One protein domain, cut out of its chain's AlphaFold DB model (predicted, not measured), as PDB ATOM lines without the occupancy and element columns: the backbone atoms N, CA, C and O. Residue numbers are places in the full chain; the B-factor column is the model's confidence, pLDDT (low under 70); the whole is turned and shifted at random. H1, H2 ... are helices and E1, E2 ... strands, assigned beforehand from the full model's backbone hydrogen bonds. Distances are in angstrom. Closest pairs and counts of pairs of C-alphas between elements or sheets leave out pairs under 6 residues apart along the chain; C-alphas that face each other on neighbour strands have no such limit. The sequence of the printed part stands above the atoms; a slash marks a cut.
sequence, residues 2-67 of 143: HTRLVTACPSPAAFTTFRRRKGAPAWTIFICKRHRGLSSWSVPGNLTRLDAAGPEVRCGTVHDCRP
ATOM      1  N   HIS A   2      94.863 121.532 144.715       67.19
ATOM      2  CA  HIS A   2      94.978 120.549 145.793       67.19
ATOM      3  C   HIS A   2      93.586 120.089 146.229       67.19
ATOM      4  O   HIS A   2      92.734 120.920 146.533       67.19
ATOM      5  N   THR A   3      93.369 118.774 146.282       74.06
ATOM      6  CA  THR A   3      92.139 118.175 146.818       74.06
ATOM      7  C   THR A   3      92.343 117.799 148.279       74.06
ATOM      8  O   THR A   3      93.336 117.152 148.610       74.06
ATOM      9  N   ARG A   4      91.417 118.201 149.152       68.50
ATOM     10  CA  ARG A   4      91.461 117.935 150.599       68.50
ATOM     11  C   ARG A   4      90.084 117.549 151.120       68.50
ATOM     12  O   ARG A   4      89.090 118.000 150.565       68.50
ATOM     13  N   LEU A   5      90.023 116.769 152.195       64.75
ATOM     14  CA  LEU A   5      88.785 116.473 152.915       64.75
ATOM     15  C   LEU A   5      88.794 117.238 154.244       64.75
ATOM     16  O   LEU A   5      89.584 116.931 155.127       64.75
ATOM     17  N   VAL A   6      87.936 118.249 154.378       61.59
ATOM     18  CA  VAL A   6      87.900 119.149 155.546       61.59
ATOM     19  C   VAL A   6      86.850 118.757 156.584       61.59
ATOM     20  O   VAL A   6      86.759 119.380 157.638       61.59
ATOM     21  N   THR A   7      86.056 117.714 156.319       57.22
ATOM     22  CA  THR A   7      85.080 117.192 157.286       57.22
ATOM     23  C   THR A   7      85.166 115.678 157.395       57.22
ATOM     24  O   THR A   7      85.369 114.992 156.398       57.22
ATOM     25  N   ALA A   8      84.889 115.149 158.587       57.53
ATOM     26  CA  ALA A   8      84.724 113.714 158.821       57.53
ATOM     27  C   ALA A   8      83.434 113.140 158.207       57.53
ATOM     28  O   ALA A   8      83.172 111.942 158.305       57.53
ATOM     29  N   CYS A   9      82.588 113.982 157.604       63.22
ATOM     30  CA  CYS A   9      81.276 113.575 157.134       63.22
ATOM     31  C   CYS A   9      81.398 112.417 156.126       63.22
ATOM     32  O   CYS A   9      82.079 112.546 155.104       63.22
ATOM     33  N   PRO A  10      80.749 111.269 156.380       70.75
ATOM     34  CA  PRO A  10      80.782 110.149 155.447       70.75
ATOM     35  C   PRO A  10      79.793 110.332 154.294       70.75
ATOM     36  O   PRO A  10      79.869 109.611 153.308       70.75
ATOM     37  N   SER A  11      78.858 111.285 154.396       75.56
ATOM     38  CA  SER A  11      77.817 111.461 153.389       75.56
ATOM     39  C   SER A  11      78.396 111.884 152.036       75.56
ATOM     40  O   SER A  11      79.286 112.747 151.997       75.56
ATOM     41  N   PRO A  12      77.834 111.374 150.927       85.69
ATOM     42  CA  PRO A  12      78.167 111.876 149.605       85.69
ATOM     43  C   PRO A  12      77.788 113.355 149.514       85.69
ATOM     44  O   PRO A  12      76.782 113.809 150.087       85.69
ATOM     45  N   ALA A  13      78.609 114.129 148.816       86.25
ATOM     46  CA  ALA A  13      78.247 115.491 148.498       86.25
ATOM     47  C   ALA A  13      77.056 115.505 147.533       86.25
ATOM     48  O   ALA A  13      76.887 114.634 146.687       86.25
ATOM     49  N   ALA A  14      76.214 116.518 147.680       88.38
ATOM     50  CA  ALA A  14      75.066 116.762 146.812       88.38
ATOM     51  C   ALA A  14      75.121 118.154 146.176       88.38
ATOM     52  O   ALA A  14      74.371 118.448 145.246       88.38
ATOM     53  N   PHE A  15      75.989 119.019 146.693       87.38
ATOM     54  CA  PHE A  15      76.172 120.376 146.221       87.38
ATOM     55  C   PHE A  15      77.649 120.722 146.200       87.38
ATOM     56  O   PHE A  15      78.450 120.138 146.929       87.38
ATOM     57  N   THR A  16      77.976 121.726 145.410       87.94
ATOM     58  CA  THR A  16      79.268 122.379 145.399       87.94
ATOM     59  C   THR A  16      79.080 123.888 145.419       87.94
ATOM     60  O   THR A  16      78.057 124.393 144.970       87.94
ATOM     61  N   THR A  17      80.030 124.624 145.970       84.50
ATOM     62  CA  THR A  17      80.112 126.077 145.804       84.50
ATOM     63  C   THR A  17      81.557 126.447 145.551       84.50
ATOM     64  O   THR A  17      82.467 125.752 146.006       84.50
ATOM     65  N   PHE A  18      81.779 127.548 144.847       82.50
ATOM     66  CA  PHE A  18      83.117 128.037 144.569       82.50
ATOM     67  C   PHE A  18      83.270 129.505 144.949       82.50
ATOM     68  O   PHE A  18      82.342 130.318 144.863       82.50
ATOM     69  N   ARG A  19      84.498 129.860 145.317       79.69
ATOM     70  CA  ARG A  19      84.929 131.238 145.525       79.69
ATOM     71  C   ARG A  19      85.921 131.624 144.446       79.69
ATOM     72  O   ARG A  19      86.817 130.854 144.105       79.69
ATOM     73  N   ARG A  20      85.802 132.856 143.958       79.56
ATOM     74  CA  ARG A  20      86.817 133.503 143.124       79.56
ATOM     75  C   ARG A  20      87.568 134.567 143.920       79.56
ATOM     76  O   ARG A  20      86.987 135.226 144.782       79.56
ATOM     77  N   ARG A  21      88.852 134.752 143.619       74.12
ATOM     78  CA  ARG A  21      89.697 135.840 144.137       74.12
ATOM     79  C   ARG A  21      90.374 136.500 142.944       74.12
ATOM     80  O   ARG A  21      91.038 135.817 142.176       74.12
ATOM     81  N   LYS A  22      90.184 137.815 142.775       81.38
ATOM     82  CA  LYS A  22      90.725 138.581 141.634       81.38
ATOM     83  C   LYS A  22      90.422 137.924 140.269       81.38
ATOM     84  O   LYS A  22      91.297 137.790 139.428       81.38
ATOM     85  N   GLY A  23      89.190 137.442 140.080       78.12
ATOM     86  CA  GLY A  23      88.749 136.788 138.838       78.12
ATOM     87  C   GLY A  23      89.150 135.315 138.679       78.12
ATOM     88  O   GLY A  23      88.480 134.592 137.946       78.12
ATOM     89  N   ALA A  24      90.154 134.827 139.413       77.12
ATOM     90  CA  ALA A  24      90.589 133.432 139.358       77.12
ATOM     91  C   ALA A  24      89.801 132.537 140.337       77.12
ATOM     92  O   ALA A  24      89.424 133.006 141.419       77.12
ATOM     93  N   PRO A  25      89.553 131.252 140.008       77.25
ATOM     94  CA  PRO A  25      89.068 130.268 140.975       77.25
ATOM     95  C   PRO A  25      90.013 130.204 142.178       77.25
ATOM     96  O   PRO A  25      91.207 129.983 142.014       77.25
ATOM     97  N   ALA A  26      89.483 130.432 143.379       77.94
ATOM     98  CA  ALA A  26      90.236 130.315 144.621       77.94
ATOM     99  C   ALA A  26      90.047 128.920 145.208       77.94
ATOM    100  O   ALA A  26      91.021 128.220 145.436       77.94
ATOM    101  N   TRP A  27      88.801 128.499 145.406       80.31
ATOM    102  CA  TRP A  27      88.488 127.157 145.878       80.31
ATOM    103  C   TRP A  27      87.070 126.750 145.500       80.31
ATOM    104  O   TRP A  27      86.220 127.606 145.248       80.31
ATOM    105  N   THR A  28      86.827 125.447 145.537       84.75
ATOM    106  CA  THR A  28      85.527 124.799 145.380       84.75
ATOM    107  C   THR A  28      85.331 123.838 146.546       84.75
ATOM    108  O   THR A  28      86.237 123.063 146.822       84.75
ATOM    109  N   ILE A  29      84.189 123.861 147.229       81.50
ATOM    110  CA  ILE A  29      83.864 122.918 148.311       81.50
ATOM    111  C   ILE A  29      82.598 122.136 147.996       81.50
ATOM    112  O   ILE A  29      81.608 122.708 147.548       81.50
ATOM    113  N   PHE A  30      82.619 120.843 148.300       86.56
ATOM    114  CA  PHE A  30      81.512 119.916 148.124       86.56
ATOM    115  C   PHE A  30      80.844 119.612 149.460       86.56
ATOM    116  O   PHE A  30      81.510 119.289 150.442       86.56
ATOM    117  N   ILE A  31      79.518 119.686 149.507       81.06
ATOM    118  CA  ILE A  31      78.735 119.539 150.737       81.06
ATOM    119  C   ILE A  31      77.520 118.639 150.532       81.06
ATOM    120  O   ILE A  31      76.910 118.611 149.461       81.06
ATOM    121  N   CYS A  32      77.141 117.891 151.568       83.38
ATOM    122  CA  CYS A  32      75.935 117.064 151.551       83.38
ATOM    123  C   CYS A  32      74.672 117.877 151.879       83.38
ATOM    124  O   CYS A  32      74.732 119.005 152.374       83.38
ATOM    125  N   LYS A  33      73.498 117.267 151.659       83.44
ATOM    126  CA  LYS A  33      72.187 117.862 151.990       83.44
ATOM    127  C   LYS A  33      72.064 118.271 153.458       83.44
ATOM    128  O   LYS A  33      71.487 119.316 153.733       83.44
ATOM    129  N   ARG A  34      72.627 117.473 154.373       77.50
ATOM    130  CA  ARG A  34      72.589 117.734 155.816       77.50
ATOM    131  C   ARG A  34      73.364 119.002 156.177       77.50
ATOM    132  O   ARG A  34      72.790 119.892 156.786       77.50
ATOM    133  N   HIS A  35      74.630 119.111 155.767       70.69
ATOM    134  CA  HIS A  35      75.459 120.283 156.081       70.69
ATOM    135  C   HIS A  35      74.969 121.559 155.391       70.69
ATOM    136  O   HIS A  35      75.025 122.631 155.982       70.69
ATOM    137  N   ARG A  36      74.384 121.438 154.193       75.69
ATOM    138  CA  ARG A  36      73.702 122.549 153.513       75.69
ATOM    139  C   ARG A  36      72.506 123.104 154.301       75.69
ATOM    140  O   ARG A  36      72.122 124.241 154.062       75.69
ATOM    141  N   GLY A  37      71.892 122.309 155.177       67.31
ATOM    142  CA  GLY A  37      70.734 122.709 155.981       67.31
ATOM    143  C   GLY A  37      71.072 123.306 157.349       67.31
ATOM    144  O   GLY A  37      70.149 123.658 158.077       67.31
ATOM    145  N   LEU A  38      72.352 123.397 157.732       65.38
ATOM    146  CA  LEU A  38      72.738 123.976 159.019       65.38
ATOM    147  C   LEU A  38      72.577 125.499 158.996       65.38
ATOM    148  O   LEU A  38      73.045 126.167 158.080       65.38
ATOM    149  N   SER A  39      71.947 126.055 160.029       49.78
ATOM    150  CA  SER A  39      71.684 127.496 160.158       49.78
ATOM    151  C   SER A  39      72.952 128.342 160.291       49.78
ATOM    152  O   SER A  39      72.963 129.495 159.874       49.78
ATOM    153  N   SER A  40      74.031 127.768 160.827       53.69
ATOM    154  CA  SER A  40      75.352 128.399 160.929       53.69
ATOM    155  C   SER A  40      76.144 128.376 159.617       53.69
ATOM    156  O   SER A  40      77.222 128.964 159.530       53.69
ATOM    157  N   TRP A  41      75.639 127.696 158.587       54.75
ATOM    158  CA  TRP A  41      76.346 127.532 157.330       54.75
ATOM    159  C   TRP A  41      76.069 128.688 156.363       54.75
ATOM    160  O   TRP A  41      75.135 128.650 155.558       54.75
ATOM    161  N   SER A  42      76.918 129.717 156.391       53.31
ATOM    162  CA  SER A  42      76.894 130.796 155.398       53.31
ATOM    163  C   SER A  42      77.656 130.377 154.136       53.31
ATOM    164  O   SER A  42      78.868 130.576 154.021       53.31
ATOM    165  N   VAL A  43      76.964 129.776 153.168       57.03
ATOM    166  CA  VAL A  43      77.562 129.507 151.851       57.03
ATOM    167  C   VAL A  43      77.810 130.844 151.129       57.03
ATOM    168  O   VAL A  43      76.873 131.636 151.013       57.03
ATOM    169  N   PRO A  44      78.995 131.106 150.547       56.00
ATOM    170  CA  PRO A  44      79.121 132.149 149.532       56.00
ATOM    171  C   PRO A  44      78.269 131.795 148.297       56.00
ATOM    172  O   PRO A  44      78.196 130.632 147.897       56.00
ATOM    173  N   GLY A  45      77.606 132.802 147.722       57.91
ATOM    174  CA  GLY A  45      76.397 132.715 146.882       57.91
ATOM    175  C   GLY A  45      76.429 131.983 145.528       57.91
ATOM    176  O   GLY A  45      75.662 132.358 144.654       57.91
ATOM    177  N   ASN A  46      77.233 130.935 145.335       71.19
ATOM    178  CA  ASN A  46      77.317 130.167 144.083       71.19
ATOM    179  C   ASN A  46      77.108 128.662 144.310       71.19
ATOM    180  O   ASN A  46      77.939 127.844 143.921       71.19
ATOM    181  N   LEU A  47      76.022 128.288 144.992       80.00
ATOM    182  CA  LEU A  47      75.702 126.885 145.251       80.00
ATOM    183  C   LEU A  47      75.164 126.206 143.980       80.00
ATOM    184  O   LEU A  47      74.125 126.587 143.449       80.00
ATOM    185  N   THR A  48      75.828 125.147 143.542       87.06
ATOM    186  CA  THR A  48      75.441 124.306 142.410       87.06
ATOM    187  C   THR A  48      75.117 122.904 142.912       87.06
ATOM    188  O   THR A  48      75.848 122.343 143.725       87.06
ATOM    189  N   ARG A  49      74.006 122.319 142.458       88.19
ATOM    190  CA  ARG A  49      73.679 120.916 142.747       88.19
ATOM    191  C   ARG A  49      74.557 120.011 141.882       88.19
ATOM    192  O   ARG A  49      74.679 120.267 140.690       88.19
ATOM    193  N   LEU A  50      75.137 118.976 142.479       85.12
ATOM    194  CA  LEU A  50      75.847 117.942 141.729       85.12
ATOM    195  C   LEU A  50      74.820 117.061 141.012       85.12
ATOM    196  O   LEU A  50      73.791 116.687 141.590       85.12
ATOM    197  N   ASP A  51      75.076 116.780 139.746       79.31
ATOM    198  CA  ASP A  51      74.326 115.826 138.945       79.31
ATOM    199  C   ASP A  51      74.633 114.383 139.378       79.31
ATOM    200  O   ASP A  51      75.640 114.100 140.021       79.31
ATOM    201  N   ALA A  52      73.740 113.447 139.044       64.25
ATOM    202  CA  ALA A  52      73.922 112.031 139.378       64.25
ATOM    203  C   ALA A  52      75.106 111.380 138.630       64.25
ATOM    204  O   ALA A  52      75.556 110.313 139.027       64.25
ATOM    205  N   ALA A  53      75.596 112.028 137.567       61.25
ATOM    206  CA  ALA A  53      76.801 111.655 136.826       61.25
ATOM    207  C   ALA A  53      78.070 112.369 137.334       61.25
ATOM    208  O   ALA A  53      79.155 112.159 136.791       61.25
ATOM    209  N   GLY A  54      77.936 113.231 138.346       61.69
ATOM    210  CA  GLY A  54      79.036 113.992 138.913       61.69
ATOM    211  C   GLY A  54      80.039 113.111 139.664       61.69
ATOM    212  O   GLY A  54      79.759 111.951 139.971       61.69
ATOM    213  N   PRO A  55      81.225 113.653 139.985       62.69
ATOM    214  CA  PRO A  55      82.252 112.907 140.698       62.69
ATOM    215  C   PRO A  55      81.731 112.441 142.064       62.69
ATOM    216  O   PRO A  55      81.085 113.205 142.785       62.69
ATOM    217  N   GLU A  56      82.037 111.198 142.439       76.12
ATOM    218  CA  GLU A  56      81.681 110.634 143.744       76.12
ATOM    219  C   GLU A  56      82.589 111.232 144.833       76.12
ATOM    220  O   GLU A  56      83.574 110.644 145.279       76.12
ATOM    221  N   VAL A  57      82.302 112.478 145.218       83.25
ATOM    222  CA  VAL A  57      83.066 113.228 146.220       83.25
ATOM    223  C   VAL A  57      82.336 113.271 147.554       83.25
ATOM    224  O   VAL A  57      81.122 113.463 147.637       83.25
ATOM    225  N   ARG A  58      83.097 113.115 148.637       81.50
ATOM    226  CA  ARG A  58      82.569 113.179 150.003       81.50
ATOM    227  C   ARG A  58      82.292 114.618 150.418       81.50
ATOM    228  O   ARG A  58      82.949 115.560 149.966       81.50
ATOM    229  N   CYS A  59      81.336 114.787 151.323       76.75
ATOM    230  CA  CYS A  59      81.099 116.066 151.977       76.75
ATOM    231  C   CYS A  59      82.368 116.581 152.669       76.75
ATOM    232  O   CYS A  59      83.086 115.829 153.322       76.75
ATOM    233  N   GLY A  60      82.630 117.878 152.540       71.19
ATOM    234  CA  GLY A  60      83.859 118.501 153.010       71.19
ATOM    235  C   GLY A  60      85.024 118.358 152.040       71.19
ATOM    236  O   GLY A  60      86.121 118.778 152.377       71.19
ATOM    237  N   THR A  61      84.848 117.782 150.851       80.50
ATOM    238  CA  THR A  61      85.922 117.836 149.852       80.50
ATOM    239  C   THR A  61      86.124 119.294 149.432       80.50
ATOM    240  O   THR A  61      85.152 119.977 149.127       80.50
ATOM    241  N   VAL A  62      87.359 119.786 149.413       79.69
ATOM    242  CA  VAL A  62      87.743 121.110 148.917       79.69
ATOM    243  C   VAL A  62      88.772 120.928 147.810       79.69
ATOM    244  O   VAL A  62      89.805 120.292 148.015       79.69
ATOM    245  N   HIS A  63      88.505 121.505 146.645       83.94
ATOM    246  CA  HIS A  63      89.510 121.760 145.625       83.94
ATOM    247  C   HIS A  63      90.010 123.188 145.793       83.94
ATOM    248  O   HIS A  63      89.303 124.132 145.449       83.94
ATOM    249  N   ASP A  64      91.213 123.353 146.329       76.19
ATOM    250  CA  ASP A  64      91.831 124.665 146.483       76.19
ATOM    251  C   ASP A  64      92.824 124.920 145.341       76.19
ATOM    252  O   ASP A  64      93.705 124.105 145.042       76.19
ATOM    253  N   CYS A  65      92.643 126.049 144.669       75.31
ATOM    254  CA  CYS A  65      93.490 126.513 143.578       75.31
ATOM    255  C   CYS A  65      94.559 127.505 144.056       75.31
ATOM    256  O   CYS A  65      95.399 127.909 143.254       75.31
ATOM    257  N   ARG A  66      94.541 127.909 145.332       65.44
ATOM    258  CA  ARG A  66      95.534 128.821 145.905       65.44
ATOM    259  C   ARG A  66      96.866 128.113 146.177       65.44
ATOM    260  O   ARG A  66      96.887 126.893 146.364       65.44
ATOM    261  N   PRO A  67      97.972 128.880 146.254       57.38
ATOM    262  CA  PRO A  67      99.251 128.368 146.727       57.38
ATOM    263  C   PRO A  67      99.118 127.745 148.118       57.38
ATOM    264  O   PRO A  67      98.418 128.282 148.977       57.38
TER     265      PRO A  67
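Overview. This is residues 2 to 67 of the 143 residues of an uncharacterized protein of Streptomyces uncialis (UniProt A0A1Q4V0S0). One twisted sheet of five strands makes up the body: the long hairpin E2 and E3 runs through its middle, with short strands beside it, E5 and then E1 beyond E3, and E4 beyond E2. The small helix H1 follows E3 and only grazes the sheet, and residues 37 to 42 stick out after it. The 66 printed residues hold E1, E2, E3, H1, E4 and E5 along the chain; the class is mostly strand, with under half of the residues in named elements. The sheet order is E1, E5, E3, E2, E4, antiparallel throughout; the whole is compact, with a radius of gyration of the C-alphas of 11.5 A and spans of 31 by 25 by 23 A.

Along the chain. Find C-alpha 24 at (90.589, 133.432, 139.358), where E3, residues 24 to 31, begins its 21.5 A. E2, residues 15 to 21, covers 20.6 A. Look next at E5, residues 61 to 64, and E1, residues 2 to 5, from C-alpha 2 at (94.978, 120.549, 145.793). E4 is residues 47 to 49, and H1 is residues 33 to 36.

Arrangement. In the hairpin E2 and E3, look for N 17 and O 29, 2.9 A apart. Beside E3, N 30 and O 61 of E5 are 2.8 A apart. At the edge strands, N 4 of E1 and O 62 are 2.9 A apart, and N 16 and O 48 of E4 2.8 A. E3, H1 and E4 form a split strand-helix-strand unit, two strands running the same way with E2 between them, its crossover right-handed. H1 is too short for an O i to N i+4 pair; its one O i to N i+3 pair is not within range.

Size, cuts and confidence. The C-alphas of Pro 10 and Lys 22 are the farthest apart, 33.1 A. The printed part has no cut, and the link E4 to E5 is long. Confidence is under 70 for 22 residues, among them 37 to 45.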